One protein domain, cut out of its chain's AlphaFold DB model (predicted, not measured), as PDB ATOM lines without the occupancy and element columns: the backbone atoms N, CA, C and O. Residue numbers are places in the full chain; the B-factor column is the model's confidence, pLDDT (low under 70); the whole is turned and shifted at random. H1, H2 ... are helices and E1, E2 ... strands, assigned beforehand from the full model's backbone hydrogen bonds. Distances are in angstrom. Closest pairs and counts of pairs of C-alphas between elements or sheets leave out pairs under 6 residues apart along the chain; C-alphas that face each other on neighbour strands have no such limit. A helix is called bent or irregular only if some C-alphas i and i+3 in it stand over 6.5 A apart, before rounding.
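What this domain is: This is residues 6 to 58 of the 59 residues of an uncharacterized protein of Clostridium sp. KLE 1755 (UniProt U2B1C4). A small antiparallel sheet of three strands, with E3 in the middle between E1 and E2, forms a slab with the short helix H1 packed over one face. Two more short helices, H2 and H3, sit toward opposite ends of the longest axis and only graze the sheet, and residues 39 to 46, of which 39 and 40 belong to H3, stick out as a free loop. The printed part has 53 residues, with three named helices and three named strands in the order E1, H1, H2, E2, H3, E3; the class is mixed, helices and strands. It is compact, with a radius of gyration of the C-alphas of 11.4 A and spans of 30 by 22 by 14 A.

How they stand to each other: E1, residues 6 to 9, is an edge strand beside the inner strand E3, residues 52 to 57. They are antiparallel at 145 degrees, with N 7 and O 54 within hydrogen-bond range at 2.8 A. H1, residues 13 to 20, is on the sheet at a height of 7.9 A. H1 lies over E3 and runs slantwise to the strands, only just short of across, at 59 degrees to E3 on the local plane. H2, residues 22 to 25, meets H1 only through their link and only grazes the sheet. E2, residues 29 to 33, is the other edge strand, antiparallel to E3 at 140 degrees, with N 55 and O 31 within hydrogen-bond range at 2.8 A. The closest C-alphas of H1 and E2 are those of Pro 13 and Val 30, 5.4 A apart. E1, H1, H2 and E2 form a split strand-helix-strand unit, two strands that follow each other among the strands of one sheet but are not neighbours, with the helices between them along the chain and E3 between them in the sheet, and its crossover is right-handed. H3, residues 35 to 40, only grazes the sheet, with 5 pairs of C-alphas within 10 A, and is apart from H1 and H2. H3 is irregular, but only just: C-alphas 37 and 40 are 6.8 A apart. In H1, 3 of 4 O i to N i+4 pairs are within hydrogen-bond range; in H3, 0 of 2 are, beside 2 of 3 O i to N i+3 pairs; H2 is too short for an O i to N i+4 pair.

Where its parts are: E1 begins at C-alpha 6 (33.121, 13.477, -122.381) and is 9.7 A long. H1 is 10.5 A, H2 4.8 A, E2 12.7 A and H3 10.4 A long. E3, 15.6 A long, ends at C-alpha 57 (28.256, 9.568, -115.665).

The domain as a whole: The two C-alphas farthest apart, those of Trp 24 and Glu 49, are 31.0 A apart. The printed part has no cut. The link from H3 to E3, 11 residues, is long; the others are tight. The mean pLDDT of the printed part is 93.2, and no printed residue is under 70.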
ATOM      1  N   VAL A   6      33.785  13.437-121.079       93.25
ATOM      2  CA  VAL A   6      33.121  13.477-122.381       93.25
ATOM      3  C   VAL A   6      34.038  12.903-123.455       93.25
ATOM      4  O   VAL A   6      35.183  13.329-123.618       93.25
ATOM      5  N   VAL A   7      33.510  11.956-124.222       94.62
ATOM      6  CA  VAL A   7      34.180  11.278-125.329       94.62
ATOM      7  C   VAL A   7      33.448  11.610-126.625       94.62
ATOM      8  O   VAL A   7      32.242  11.427-126.727       94.62
ATOM      9  N   CYS A   8      34.167  12.094-127.636       94.62
ATOM     10  CA  CYS A   8      33.627  12.262-128.986       94.62
ATOM     11  C   CYS A   8      33.981  11.026-129.825       94.62
ATOM     12  O   CYS A   8      35.165  10.774-130.066       94.62
ATOM     13  N   ALA A   9      32.980  10.244-130.236       95.31
ATOM     14  CA  ALA A   9      33.178   8.986-130.951       95.31
ATOM     15  C   ALA A   9      31.965   8.603-131.822       95.31
ATOM     16  O   ALA A   9      30.831   8.957-131.518       95.31
ATOM     17  N   ASP A  10      32.220   7.847-132.891       96.25
ATOM     18  CA  ASP A  10      31.208   7.124-133.676       96.25
ATOM     19  C   ASP A  10      31.087   5.695-133.121       96.25
ATOM     20  O   ASP A  10      31.643   4.732-133.654       96.25
ATOM     21  N   ILE A  11      30.489   5.589-131.936       96.31
ATOM     22  CA  ILE A  11      30.274   4.333-131.215       96.31
ATOM     23  C   ILE A  11      28.963   4.430-130.436       96.31
ATOM     24  O   ILE A  11      28.584   5.514-129.994       96.31
ATOM     25  N   GLN A  12      28.258   3.314-130.257       96.31
ATOM     26  CA  GLN A  12      27.048   3.317-129.435       96.31
ATOM     27  C   GLN A  12      27.399   3.435-127.935       96.31
ATOM     28  O   GLN A  12      28.418   2.880-127.507       96.31
ATOM     29  N   PRO A  13      26.560   4.090-127.108       96.56
ATOM     30  CA  PRO A  13      26.793   4.215-125.665       96.56
ATOM     31  C   PRO A  13      27.078   2.870-124.980       96.56
ATOM     32  O   PRO A  13      28.083   2.725-124.287       96.56
ATOM     33  N   GLU A  14      26.275   1.843-125.274       96.06
ATOM     34  CA  GLU A  14      26.399   0.492-124.694       96.06
ATOM     35  C   GLU A  14      27.711  -0.223-125.065       96.06
ATOM     36  O   GLU A  14      28.155  -1.157-124.387       96.06
ATOM     37  N   GLU A  15      28.308   0.144-126.199       97.62
ATOM     38  CA  GLU A  15      29.614  -0.362-126.611       97.62
ATOM     39  C   GLU A  15      30.730   0.385-125.877       97.62
ATOM     40  O   GLU A  15      31.673  -0.256-125.401       97.62
ATOM     41  N   LEU A  16      30.604   1.709-125.712       97.06
ATOM     42  CA  LEU A  16      31.555   2.499-124.932       97.06
ATOM     43  C   LEU A  16      31.580   2.051-123.466       97.06
ATOM     44  O   LEU A  16      32.672   1.840-122.944       97.06
ATOM     45  N   GLU A  17      30.423   1.814-122.838       96.25
ATOM     46  CA  GLU A  17      30.311   1.315-121.453       96.25
ATOM     47  C   GLU A  17      31.171   0.068-121.206       96.25
ATOM     48  O   GLU A  17      31.881  -0.044-120.200       96.25
ATOM     49  N   LYS A  18      31.153  -0.868-122.162       96.56
ATOM     50  CA  LYS A  18      31.949  -2.101-122.104       96.56
ATOM     51  C   LYS A  18      33.436  -1.827-122.301       96.56
ATOM     52  O   LYS A  18      34.253  -2.459-121.636       96.56
ATOM     53  N   LEU A  19      33.793  -0.915-123.208       97.38
ATOM     54  CA  LEU A  19      35.186  -0.556-123.486       97.38
ATOM     55  C   LEU A  19      35.852   0.153-122.306       97.38
ATOM     56  O   LEU A  19      37.002  -0.154-121.990       97.38
ATOM     57  N   VAL A  20      35.148   1.085-121.659       94.56
ATOM     58  CA  VAL A  20      35.677   1.828-120.504       94.56
ATOM     59  C   VAL A  20      35.572   1.040-119.201       94.56
ATOM     60  O   VAL A  20      36.231   1.394-118.228       94.56
ATOM     61  N   ASN A  21      34.801  -0.052-119.207       96.00
ATOM     62  CA  ASN A  21      34.522  -0.887-118.049       96.00
ATOM     63  C   ASN A  21      33.881  -0.066-116.916       96.00
ATOM     64  O   ASN A  21      34.494   0.169-115.873       96.00
ATOM     65  N   CYS A  22      32.636   0.367-117.140       93.62
ATOM     66  CA  CYS A  22      31.865   1.160-116.176       93.62
ATOM     67  C   CYS A  22      31.767   0.510-114.786       93.62
ATOM     68  O   CYS A  22      31.823   1.215-113.782       93.62
ATOM     69  N   GLU A  23      31.715  -0.827-114.709       93.81
ATOM     70  CA  GLU A  23      31.748  -1.552-113.430       93.81
ATOM     71  C   GLU A  23      33.052  -1.299-112.662       93.81
ATOM     72  O   GLU A  23      33.035  -1.078-111.453       93.81
ATOM     73  N   TRP A  24      34.195  -1.311-113.353       95.69
ATOM     74  CA  TRP A  24      35.493  -1.031-112.741       95.69
ATOM     75  C   TRP A  24      35.677   0.451-112.401       95.69
ATOM     76  O   TRP A  24      36.297   0.772-111.387       95.69
ATOM     77  N   LEU A  25      35.128   1.348-113.226       92.88
ATOM     78  CA  LEU A  25      35.129   2.794-112.984       92.88
ATOM     79  C   LEU A  25      34.148   3.232-111.886       92.88
ATOM     80  O   LEU A  25      34.187   4.397-111.485       92.88
ATOM     81  N   CYS A  26      33.282   2.328-111.415       92.62
ATOM     82  CA  CYS A  26      32.159   2.641-110.533       92.62
ATOM     83  C   CYS A  26      31.300   3.800-111.077       92.62
ATOM     84  O   CYS A  26      30.893   4.666-110.309       92.62
ATOM     85  N   SER A  27      31.095   3.839-112.396       92.88
ATOM     86  CA  SER A  27      30.251   4.822-113.089       92.88
ATOM     87  C   SER A  27      28.869   4.234-113.374       92.88
ATOM     88  O   SER A  27      28.767   3.028-113.611       92.88
ATOM     89  N   ASP A  28      27.843   5.074-113.478       93.25
ATOM     90  CA  ASP A  28      26.454   4.656-113.722       93.25
ATOM     91  C   ASP A  28      26.138   4.352-115.192       93.25
ATOM     92  O   ASP A  28      25.047   3.878-115.508       93.25
ATOM     93  N   GLY A  29      27.098   4.579-116.091       94.38
ATOM     94  CA  GLY A  29      27.003   4.212-117.501       94.38
ATOM     95  C   GLY A  29      27.486   5.319-118.426       94.38
ATOM     96  O   GLY A  29      28.270   6.189-118.029       94.38
ATOM     97  N   VAL A  30      27.017   5.267-119.669       96.00
ATOM     98  CA  VAL A  30      27.292   6.266-120.700       96.00
ATOM     99  C   VAL A  30      25.981   6.787-121.268       96.00
ATOM    100  O   VAL A  30      25.114   6.018-121.678       96.00
ATOM    101  N   ILE A  31      25.867   8.107-121.371       94.88
ATOM    102  CA  ILE A  31      24.753   8.767-122.054       94.88
ATOM    103  C   ILE A  31      25.249   9.531-123.276       94.88
ATOM    104  O   ILE A  31      26.381  10.008-123.313       94.88
ATOM    105  N   GLU A  32      24.393   9.668-124.281       95.75
ATOM    106  CA  GLU A  32      24.630  10.615-125.365       95.75
ATOM    107  C   GLU A  32      24.218  12.019-124.918       95.75
ATOM    108  O   GLU A  32      23.147  12.205-124.337       95.75
ATOM    109  N   ILE A  33      25.075  13.002-125.187       92.75
ATOM    110  CA  ILE A  33      24.875  14.405-124.806       92.75
ATOM    111  C   ILE A  33      24.543  15.235-126.034       92.75
ATOM    112  O   ILE A  33      25.165  15.101-127.094       92.75
ATOM    113  N   ASN A  34      23.588  16.152-125.882       89.56
ATOM    114  CA  ASN A  34      23.272  17.080-126.955       89.56
ATOM    115  C   ASN A  34      24.433  18.068-127.138       89.56
ATOM    116  O   ASN A  34      24.967  18.578-126.151       89.56
ATOM    117  N   PRO A  35      24.770  18.456-128.379       84.88
ATOM    118  CA  PRO A  35      25.833  19.426-128.622       84.88
ATOM    119  C   PRO A  35      25.662  20.761-127.879       84.88
ATOM    120  O   PRO A  35      26.654  21.379-127.525       84.88
ATOM    121  N   SER A  36      24.429  21.196-127.595       87.56
ATOM    122  CA  SER A  36      24.165  22.407-126.801       87.56
ATOM    123  C   SER A  36      24.537  22.273-125.321       87.56
ATOM    124  O   SER A  36      24.782  23.269-124.651       87.56
ATOM    125  N   GLU A  37      24.562  21.055-124.776       89.44
ATOM    126  CA  GLU A  37      24.967  20.815-123.382       89.44
ATOM    127  C   GLU A  37      26.480  20.987-123.208       89.44
ATOM    128  O   GLU A  37      26.960  21.262-122.109       89.44
ATOM    129  N   LEU A  38      27.231  20.920-124.311       89.44
ATOM    130  CA  LEU A  38      28.666  21.157-124.333       89.44
ATOM    131  C   LEU A  38      29.028  22.644-124.191       89.44
ATOM    132  O   LEU A  38      30.177  22.948-123.892       89.44
ATOM    133  N   ASP A  39      28.079  23.578-124.320       89.12
ATOM    134  CA  ASP A  39      28.338  25.029-124.273       89.12
ATOM    135  C   ASP A  39      28.982  25.511-122.950       89.12
ATOM    136  O   ASP A  39      29.507  26.624-122.874       89.12
ATOM    137  N   ILE A  40      28.968  24.678-121.901       88.25
ATOM    138  CA  ILE A  40      29.660  24.932-120.628       88.25
ATOM    139  C   ILE A  40      31.186  24.776-120.725       88.25
ATOM    140  O   ILE A  40      31.916  25.328-119.896       88.25
ATOM    141  N   TYR A  41      31.681  24.028-121.713       86.44
ATOM    142  CA  TYR A  41      33.104  23.827-121.943       86.44
ATOM    143  C   TYR A  41      33.645  24.914-122.872       86.44
ATOM    144  O   TYR A  41      32.990  25.386-123.799       86.44
ATOM    145  N   SER A  42      34.895  25.305-122.646       89.12
ATOM    146  CA  SER A  42      35.602  26.221-123.543       89.12
ATOM    147  C   SER A  42      36.483  25.443-124.520       89.12
ATOM    148  O   SER A  42      36.942  24.346-124.208       89.12
ATOM    149  N   CYS A  43      36.749  26.024-125.695       89.12
ATOM    150  CA  CYS A  43      37.680  25.476-126.692       89.12
ATOM    151  C   CYS A  43      37.294  24.094-127.258       89.12
ATOM    152  O   CYS A  43      38.173  23.306-127.608       89.12
ATOM    153  N   ILE A  44      35.994  23.807-127.377       88.56
ATOM    154  CA  ILE A  44      35.508  22.561-127.978       88.56
ATOM    155  C   ILE A  44      35.833  22.574-129.478       88.56
ATOM    156  O   ILE A  44      35.476  23.534-130.170       88.56
ATOM    157  N   PRO A  45      36.533  21.555-130.004       89.44
ATOM    158  CA  PRO A  45      36.768  21.445-131.435       89.44
ATOM    159  C   PRO A  45      35.457  21.173-132.180       89.44
ATOM    160  O   PRO A  45      34.461  20.754-131.596       89.44
ATOM    161  N   LEU A  46      35.461  21.369-133.498       91.19
ATOM    162  CA  LEU A  46      34.331  20.949-134.318       91.19
ATOM    163  C   LEU A  46      34.121  19.433-134.173       91.19
ATOM    164  O   LEU A  46      35.054  18.660-134.397       91.19
ATOM    165  N   ILE A  47      32.898  19.030-133.830       91.31
ATOM    166  CA  ILE A  47      32.493  17.623-133.799       91.31
ATOM    167  C   ILE A  47      32.428  17.121-135.252       91.31
ATOM    168  O   ILE A  47      31.743  17.748-136.067       91.31
ATOM    169  N   PRO A  48      33.147  16.042-135.616       93.12
ATOM    170  CA  PRO A  48      33.079  15.480-136.961       93.12
ATOM    171  C   PRO A  48      31.670  15.002-137.327       93.12
ATOM    172  O   PRO A  48      30.889  14.603-136.466       93.12
ATOM    173  N   GLU A  49      31.351  14.982-138.622       92.38
ATOM    174  CA  GLU A  49      30.102  14.369-139.086       92.38
ATOM    175  C   GLU A  49      30.038  12.891-138.675       92.38
ATOM    176  O   GLU A  49      31.026  12.164-138.797       92.38
ATOM    177  N   ASN A  50      28.854  12.447-138.242       92.75
ATOM    178  CA  ASN A  50      28.568  11.096-137.735       92.75
ATOM    179  C   ASN A  50      29.221  10.740-136.390       92.75
ATOM    180  O   ASN A  50      29.124   9.598-135.965       92.75
ATOM    181  N   PHE A  51      29.861  11.692-135.706       94.50
ATOM    182  CA  PHE A  51      30.332  11.482-134.340       94.50
ATOM    183  C   PHE A  51      29.313  12.035-133.352       94.50
ATOM    184  O   PHE A  51      28.792  13.138-133.535       94.50
ATOM    185  N   SER A  52      29.105  11.293-132.270       94.38
ATOM    186  CA  SER A  52      28.340  11.743-131.115       94.38
ATOM    187  C   SER A  52      29.282  12.115-129.975       94.38
ATOM    188  O   SER A  52      30.437  11.678-129.913       94.38
ATOM    189  N   CYS A  53      28.794  12.949-129.064       95.38
ATOM    190  CA  CYS A  53      29.436  13.151-127.774       95.38
ATOM    191  C   CYS A  53      28.752  12.251-126.748       95.38
ATOM    192  O   CYS A  53      27.527  12.167-126.695       95.38
ATOM    193  N   LEU A  54      29.567  11.568-125.958       96.38
ATOM    194  CA  LEU A  54      29.159  10.565-124.991       96.38
ATOM    195  C   LEU A  54      29.737  10.949-123.635       96.38
ATOM    196  O   LEU A  54      30.938  11.194-123.526       96.38
ATOM    197  N   GLU A  55      28.899  11.020-122.616       94.94
ATOM    198  CA  GLU A  55      29.290  11.353-121.253       94.94
ATOM    199  C   GLU A  55      29.306  10.091-120.398       94.94
ATOM    200  O   GLU A  55      28.307   9.377-120.323       94.94
ATOM    201  N   ILE A  56      30.439   9.826-119.747       95.50
ATOM    202  CA  ILE A  56      30.516   8.835-118.672       95.50
ATOM    203  C   ILE A  56      30.005   9.515-117.403       95.50
ATOM    204  O   ILE A  56      30.546  10.549-117.002       95.50
ATOM    205  N   VAL A  57      28.972   8.945-116.786       92.50
ATOM    206  CA  VAL A  57      28.256   9.568-115.665       92.50
ATOM    207  C   VAL A  57      28.538   8.866-114.337       92.50
ATOM    208  O   VAL A  57      28.651   7.643-114.280       92.50
ATOM    209  N   TRP A  58      28.637   9.657-113.270       91.00
ATOM    210  CA  TRP A  58      28.722   9.213-111.877       91.00
ATOM    211  C   TRP A  58      27.686   9.995-111.052       91.00
ATOM    212  O   TRP A  58      27.570  11.209-111.250       91.00
TER     213      TRP A  58